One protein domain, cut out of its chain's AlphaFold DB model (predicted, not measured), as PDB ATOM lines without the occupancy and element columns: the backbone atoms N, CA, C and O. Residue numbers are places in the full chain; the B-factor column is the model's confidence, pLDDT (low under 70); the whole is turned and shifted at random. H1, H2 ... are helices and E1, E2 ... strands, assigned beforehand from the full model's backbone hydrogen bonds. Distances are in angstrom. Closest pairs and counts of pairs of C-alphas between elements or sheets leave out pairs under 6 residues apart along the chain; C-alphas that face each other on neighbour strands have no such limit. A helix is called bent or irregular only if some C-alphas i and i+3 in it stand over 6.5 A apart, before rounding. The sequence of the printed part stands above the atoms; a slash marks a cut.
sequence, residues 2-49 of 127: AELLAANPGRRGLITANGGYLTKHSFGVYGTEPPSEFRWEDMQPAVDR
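What this domain is: This is residues 2 to 49 of the 127 residues of the protein "Acetyl-CoA acetyltransferase" of Mycobacterium tuberculosis (UniProt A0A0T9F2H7). The model is a long, narrow hairpin of two antiparallel strands, E1 and E2, with the small helix H1 at the end where E1 begins and E2 ends. From that same end a long stretch with no named element, residues 32 to 43, turns back and runs beside the hairpin at a distance, with residues 34 to 49 standing free and the short helix H2 near the far end of this tail, so that the whole is an open, flat frame without a packed core. The printed part has 48 residues, with two named helices and two named strands in the order H1, E1, E2, H2; the sheet has the order E1 - E2, antiparallel, and the class is mixed, helices and strands. It is only just extended, close to loose, with a radius of gyration of the C-alphas of 14.5 A, and the C-alphas span 40 by 28 by 10 A along their three main axes.

Where its parts are: Begin with the sheet. Find C-alpha 12 at (4.206, 47.294, 14.098); from there E1, residues 12 to 19, runs 23.4 A from first to last C-alpha and ends at C-alpha 19, at (14.406, 32.222, -0.595). E2, residues 24 to 31, starts at C-alpha 24 and runs 23.7 A to C-alpha 31, at (5.458, 44.815, 17.959). Look before E1 for H1, residues 2 to 7, which measures 8.7 A from C-alpha 2, at (14.024, 45.435, 17.057), to C-alpha 7. Near the end of the printed part lies H2, residues 44 to 47, four residues that cover 5.0 A and end at C-alpha 47, at (-0.861, 24.680, 0.347). Neither helix is bent or irregular.

How they stand to each other: Start at the hairpin of E1 and E2, whose N-to-C directions stand at 166 degrees to each other, antiparallel. Compare C-alphas that face each other along it: those of Arg 12 and Gly 31 are 4.8 A apart, and at the other end those of Gly 19 and Lys 24 are 5.1 A apart. On the backbone, look for N 15 and O 28, 2.9 A apart, and for N 26 and O 17, also 2.9 A apart; both pairs are within hydrogen-bond range. Now go to H1, which has 2 pairs of C-alphas within 8 A with each strand. Its closest pair with E2 is formed by the C-alphas of Leu 5 and Gly 31, at 6.4 A. Its closest pair with E1 is formed by the C-alphas of Leu 5 and Arg 12, at 7.2 A. Then pass along the tail to H2: it is apart from H1 and apart from E1. In H1 every O i to N i+4 pair is within hydrogen-bond range, while H2 is too short for such a pair and has its one O i to N i+3 pair within range.

The domain as a whole: The two C-alphas farthest apart are those of Ala 7 and Arg 49, 42.4 A from each other, and the first and last printed C-alphas, those of Ala 2 and Arg 49, are 35.9 A apart. Reading from residue 2 to residue 49 you meet no cut. The links from H1 to E1 and from E1 to E2 are tight, with 4 residues each, whereas the link from E2 to H2 is long, with 12 residues, 32 to 43, whose C-alphas lie 12 to 17 A from the mean of all C-alphas. Two stretches stand free: residues 19 to 24, and residues 34 to 49, of which 44 to 47 belong to H2. In the B-factor column the mean pLDDT of the printed part is 96.0, and no printed residue is under 70.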
ATOM      1  N   ALA A   2      14.187  45.428  15.597       94.50
ATOM      2  CA  ALA A   2      14.024  45.435  17.057       94.50
ATOM      3  C   ALA A   2      14.285  46.811  17.709       94.50
ATOM      4  O   ALA A   2      13.424  47.312  18.423       94.50
ATOM      5  N   GLU A   3      15.408  47.466  17.394       97.50
ATOM      6  CA  GLU A   3      15.740  48.802  17.925       97.50
ATOM      7  C   GLU A   3      14.705  49.875  17.545       97.50
ATOM      8  O   GLU A   3      14.320  50.694  18.376       97.50
ATOM      9  N   LEU A   4      14.196  49.840  16.306       97.06
ATOM     10  CA  LEU A   4      13.178  50.786  15.833       97.06
ATOM     11  C   LEU A   4      11.859  50.633  16.595       97.06
ATOM     12  O   LEU A   4      11.232  51.638  16.921       97.06
ATOM     13  N   LEU A   5      11.446  49.398  16.879       97.69
ATOM     14  CA  LEU A   5      10.228  49.123  17.643       97.69
ATOM     15  C   LEU A   5      10.399  49.475  19.121       97.69
ATOM     16  O   LEU A   5       9.495  50.061  19.705       97.69
ATOM     17  N   ALA A   6      11.573  49.211  19.704       96.56
ATOM     18  CA  ALA A   6      11.881  49.630  21.069       96.56
ATOM     19  C   ALA A   6      11.821  51.161  21.229       96.56
ATOM     20  O   ALA A   6      11.298  51.658  22.223       96.56
ATOM     21  N   ALA A   7      12.300  51.911  20.229       97.94
ATOM     22  CA  ALA A   7      12.230  53.372  20.213       97.94
ATOM     23  C   ALA A   7      10.825  53.928  19.892       97.94
ATOM     24  O   ALA A   7      10.580  55.111  20.117       97.94
ATOM     25  N   ASN A   8       9.908  53.108  19.363       97.44
ATOM     26  CA  ASN A   8       8.564  53.530  18.953       97.44
ATOM     27  C   ASN A   8       7.483  52.530  19.422       97.44
ATOM     28  O   ASN A   8       6.920  51.809  18.588       97.44
ATOM     29  N   PRO A   9       7.163  52.484  20.731       96.44
ATOM     30  CA  PRO A   9       6.150  51.574  21.270       96.44
ATOM     31  C   PRO A   9       4.765  51.781  20.639       96.44
ATOM     32  O   PRO A   9       4.418  52.889  20.225       96.44
ATOM     33  N   GLY A  10       3.954  50.724  20.553       95.62
ATOM     34  CA  GLY A  10       2.630  50.764  19.913       95.62
ATOM     35  C   GLY A  10       2.660  50.663  18.385       95.62
ATOM     36  O   GLY A  10       1.609  50.690  17.740       95.62
ATOM     37  N   ARG A  11       3.849  50.569  17.773       97.31
ATOM     38  CA  ARG A  11       4.015  50.397  16.324       97.31
ATOM     39  C   ARG A  11       4.233  48.932  15.960       97.31
ATOM     40  O   ARG A  11       4.662  48.117  16.773       97.31
ATOM     41  N   ARG A  12       3.961  48.612  14.693       97.31
ATOM     42  CA  ARG A  12       4.206  47.294  14.098       97.31
ATOM     43  C   ARG A  12       5.228  47.400  12.978       97.31
ATOM     44  O   ARG A  12       5.193  48.352  12.202       97.31
ATOM     45  N   GLY A  13       6.102  46.408  12.881       97.31
ATOM     46  CA  GLY A  13       7.074  46.259  11.804       97.31
ATOM     47  C   GLY A  13       6.860  44.950  11.056       97.31
ATOM     48  O   GLY A  13       6.682  43.913  11.688       97.31
ATOM     49  N   LEU A  14       6.894  44.994   9.725       97.75
ATOM     50  CA  LEU A  14       6.845  43.815   8.860       97.75
ATOM     51  C   LEU A  14       8.250  43.516   8.332       97.75
ATOM     52  O   LEU A  14       8.926  44.409   7.824       97.75
ATOM     53  N   ILE A  15       8.669  42.258   8.432       97.81
ATOM     54  CA  ILE A  15       9.839  41.721   7.736       97.81
ATOM     55  C   ILE A  15       9.350  40.639   6.783       97.81
ATOM     56  O   ILE A  15       8.558  39.786   7.177       97.81
ATOM     57  N   THR A  16       9.851  40.664   5.553       97.44
ATOM     58  CA  THR A  16       9.665  39.609   4.556       97.44
ATOM     59  C   THR A  16      11.030  39.031   4.190       97.44
ATOM     60  O   THR A  16      12.038  39.740   4.185       97.44
ATOM     61  N   ALA A  17      11.082  37.729   3.931       96.88
ATOM     62  CA  ALA A  17      12.302  37.007   3.603       96.88
ATOM     63  C   ALA A  17      11.998  35.956   2.534       96.88
ATOM     64  O   ALA A  17      11.371  34.929   2.799       96.88
ATOM     65  N   ASN A  18      12.439  36.237   1.313       96.88
ATOM     66  CA  ASN A  18      12.293  35.357   0.163       96.88
ATOM     67  C   ASN A  18      13.532  34.463  -0.012       96.88
ATOM     68  O   ASN A  18      14.657  34.954   0.089       96.88
ATOM     69  N   GLY A  19      13.332  33.181  -0.330       95.69
ATOM     70  CA  GLY A  19      14.406  32.222  -0.595       95.69
ATOM     71  C   GLY A  19      14.246  31.483  -1.927       95.69
ATOM     72  O   GLY A  19      13.139  31.119  -2.320       95.69
ATOM     73  N   GLY A  20      15.370  31.221  -2.602       93.94
ATOM     74  CA  GLY A  20      15.406  30.492  -3.875       93.94
ATOM     75  C   GLY A  20      14.697  31.231  -5.018       93.94
ATOM     76  O   GLY A  20      14.693  32.462  -5.065       93.94
ATOM     77  N   TYR A  21      14.069  30.474  -5.922       90.94
ATOM     78  CA  TYR A  21      13.258  30.996  -7.033       90.94
ATOM     79  C   TYR A  21      11.818  31.287  -6.593       90.94
ATOM     80  O   TYR A  21      10.873  30.755  -7.164       90.94
ATOM     81  N   LEU A  22      11.660  32.071  -5.521       92.44
ATOM     82  CA  LEU A  22      10.377  32.263  -4.827       92.44
ATOM     83  C   LEU A  22       9.786  30.957  -4.265       92.44
ATOM     84  O   LEU A  22       8.579  30.830  -4.089       92.44
ATOM     85  N   THR A  23      10.634  29.967  -3.971       91.31
ATOM     86  CA  THR A  23      10.192  28.644  -3.501       91.31
ATOM     87  C   THR A  23       9.865  28.626  -2.015       91.31
ATOM     88  O   THR A  23       9.230  27.688  -1.536       91.31
ATOM     89  N   LYS A  24      10.316  29.637  -1.264       93.50
ATOM     90  CA  LYS A  24      10.016  29.812   0.159       93.50
ATOM     91  C   LYS A  24       9.832  31.285   0.476       93.50
ATOM     92  O   LYS A  24      10.615  32.124   0.030       93.50
ATOM     93  N   HIS A  25       8.860  31.567   1.331       94.62
ATOM     94  CA  HIS A  25       8.659  32.889   1.890       94.62
ATOM     95  C   HIS A  25       8.417  32.773   3.392       94.62
ATOM     96  O   HIS A  25       7.501  32.082   3.830       94.62
ATOM     97  N   SER A  26       9.242  33.468   4.167       96.00
ATOM     98  CA  SER A  26       9.028  33.672   5.596       96.00
ATOM     99  C   SER A  26       8.719  35.139   5.830       96.00
ATOM    100  O   SER A  26       9.364  36.014   5.254       96.00
ATOM    101  N   PHE A  27       7.763  35.433   6.700       97.00
ATOM    102  CA  PHE A  27       7.502  36.800   7.124       97.00
ATOM    103  C   PHE A  27       7.251  36.850   8.626       97.00
ATOM    104  O   PHE A  27       6.910  35.848   9.252       97.00
ATOM    105  N   GLY A  28       7.432  38.032   9.203       96.75
ATOM    106  CA  GLY A  28       7.153  38.288  10.607       96.75
ATOM    107  C   GLY A  28       6.582  39.683  10.799       96.75
ATOM    108  O   GLY A  28       7.089  40.652  10.230       96.75
ATOM    109  N   VAL A  29       5.532  39.778  11.611       96.88
ATOM    110  CA  VAL A  29       4.997  41.046  12.109       96.88
ATOM    111  C   VAL A  29       5.395  41.168  13.573       96.88
ATOM    112  O   VAL A  29       5.041  40.321  14.387       96.88
ATOM    113  N   TYR A  30       6.142  42.214  13.900       96.44
ATOM    114  CA  TYR A  30       6.731  42.435  15.217       96.44
ATOM    115  C   TYR A  30       6.139  43.698  15.848       96.44
ATOM    116  O   TYR A  30       5.897  44.681  15.148       96.44
ATOM    117  N   GLY A  31       5.934  43.682  17.162       96.56
ATOM    118  CA  GLY A  31       5.458  44.815  17.959       96.56
ATOM    119  C   GLY A  31       5.977  44.722  19.393       96.56
ATOM    120  O   GLY A  31       6.645  43.750  19.747       96.56
ATOM    121  N   THR A  32       5.697  45.743  20.202       96.69
ATOM    122  CA  THR A  32       6.116  45.806  21.615       96.69
ATOM    123  C   THR A  32       5.085  45.233  22.581       96.69
ATOM    124  O   THR A  32       5.413  44.954  23.733       96.69
ATOM    125  N   GLU A  33       3.842  45.053  22.134       94.44
ATOM    126  CA  GLU A  33       2.759  44.524  22.958       94.44
ATOM    127  C   GLU A  33       2.837  42.989  23.011       94.44
ATOM    128  O   GLU A  33       2.855  42.344  21.957       94.44
ATOM    129  N   PRO A  34       2.862  42.377  24.207       92.94
ATOM    130  CA  PRO A  34       2.875  40.926  24.321       92.94
ATOM    131  C   PRO A  34       1.518  40.334  23.903       92.94
ATOM    132  O   PRO A  34       0.473  40.929  24.186       92.94
ATOM    133  N   PRO A  35       1.493  39.148  23.268       92.00
ATOM    134  CA  PRO A  35       0.246  38.428  23.042       92.00
ATOM    135  C   PRO A  35      -0.273  37.828  24.358       92.00
ATOM    136  O   PRO A  35       0.488  37.618  25.302       92.00
ATOM    137  N   SER A  36      -1.567  37.500  24.417       95.50
ATOM    138  CA  SER A  36      -2.147  36.797  25.572       95.50
ATOM    139  C   SER A  36      -1.663  35.348  25.693       95.50
ATOM    140  O   SER A  36      -1.636  34.798  26.788       95.50
ATOM    141  N   GLU A  37      -1.301  34.727  24.568       97.25
ATOM    142  CA  GLU A  37      -0.804  33.354  24.476       97.25
ATOM    143  C   GLU A  37       0.006  33.155  23.186       97.25
ATOM    144  O   GLU A  37      -0.100  33.941  22.240       97.25
ATOM    145  N   PHE A  38       0.790  32.080  23.126       96.44
ATOM    146  CA  PHE A  38       1.413  31.622  21.886       96.44
ATOM    147  C   PHE A  38       0.432  30.760  21.080       96.44
ATOM    148  O   PHE A  38      -0.263  29.917  21.645       96.44
ATOM    149  N   ARG A  39       0.404  30.941  19.756       96.25
ATOM    150  CA  ARG A  39      -0.428  30.166  18.825       96.25
ATOM    151  C   ARG A  39       0.411  29.690  17.646       96.25
ATOM    152  O   ARG A  39       1.302  30.412  17.203       96.25
ATOM    153  N   TRP A  40       0.099  28.506  17.129       96.94
ATOM    154  CA  TRP A  40       0.744  27.943  15.946       96.94
ATOM    155  C   TRP A  40      -0.249  27.100  15.140       96.94
ATOM    156  O   TRP A  40      -1.205  26.567  15.701       96.94
ATOM    157  N   GLU A  41       0.001  26.985  13.840       96.88
ATOM    158  CA  GLU A  41      -0.746  26.138  12.910       96.88
ATOM    159  C   GLU A  41       0.198  25.668  11.794       96.88
ATOM    160  O   GLU A  41       1.090  26.419  11.386       96.88
ATOM    161  N   ASP A  42       0.020  24.435  11.312       97.06
ATOM    162  CA  ASP A  42       0.672  23.952  10.094       97.06
ATOM    163  C   ASP A  42      -0.230  24.216   8.884       97.06
ATOM    164  O   ASP A  42      -1.282  23.599   8.724       97.06
ATOM    165  N   MET A  43       0.204  25.138   8.025       94.88
ATOM    166  CA  MET A  43      -0.525  25.522   6.817       94.88
ATOM    167  C   MET A  43      -0.154  24.673   5.593       94.88
ATOM    168  O   MET A  43      -0.788  24.825   4.548       94.88
ATOM    169  N   GLN A  44       0.833  23.771   5.688       95.25
ATOM    170  CA  GLN A  44       1.280  22.959   4.554       95.25
ATOM    171  C   GLN A  44       0.143  22.129   3.929       95.25
ATOM    172  O   GLN A  44       0.000  22.175   2.707       95.25
ATOM    173  N   PRO A  45      -0.767  21.486   4.696       97.69
ATOM    174  CA  PRO A  45      -1.884  20.749   4.103       97.69
ATOM    175  C   PRO A  45      -2.864  21.616   3.306       97.69
ATOM    176  O   PRO A  45      -3.620  21.084   2.495       97.69
ATOM    177  N   ALA A  46      -2.937  22.924   3.578       96.50
ATOM    178  CA  ALA A  46      -3.732  23.853   2.777       96.50
ATOM    179  C   ALA A  46      -3.017  24.201   1.468       96.50
ATOM    180  O   ALA A  46      -3.655  24.190   0.423       96.50
ATOM    181  N   VAL A  47      -1.702  24.426   1.526       94.50
ATOM    182  CA  VAL A  47      -0.861  24.680   0.347       94.50
ATOM    183  C   VAL A  47      -0.865  23.482  -0.605       94.50
ATOM    184  O   VAL A  47      -1.060  23.661  -1.800       94.50
ATOM    185  N   ASP A  48      -0.732  22.262  -0.084       95.81
ATOM    186  CA  ASP A  48      -0.675  21.034  -0.894       95.81
ATOM    187  C   ASP A  48      -1.993  20.714  -1.626       95.81
ATOM    188  O   ASP A  48      -2.019  19.863  -2.513       95.81
ATOM    189  N   ARG A  49      -3.100  21.374  -1.255       97.12
ATOM    190  CA  ARG A  49      -4.402  21.243  -1.929       97.12
ATOM    191  C   ARG A  49      -4.557  22.165  -3.133       97.12
ATOM    192  O   ARG A  49      -5.495  21.968  -3.905       97.12
TER     193      ARG A  49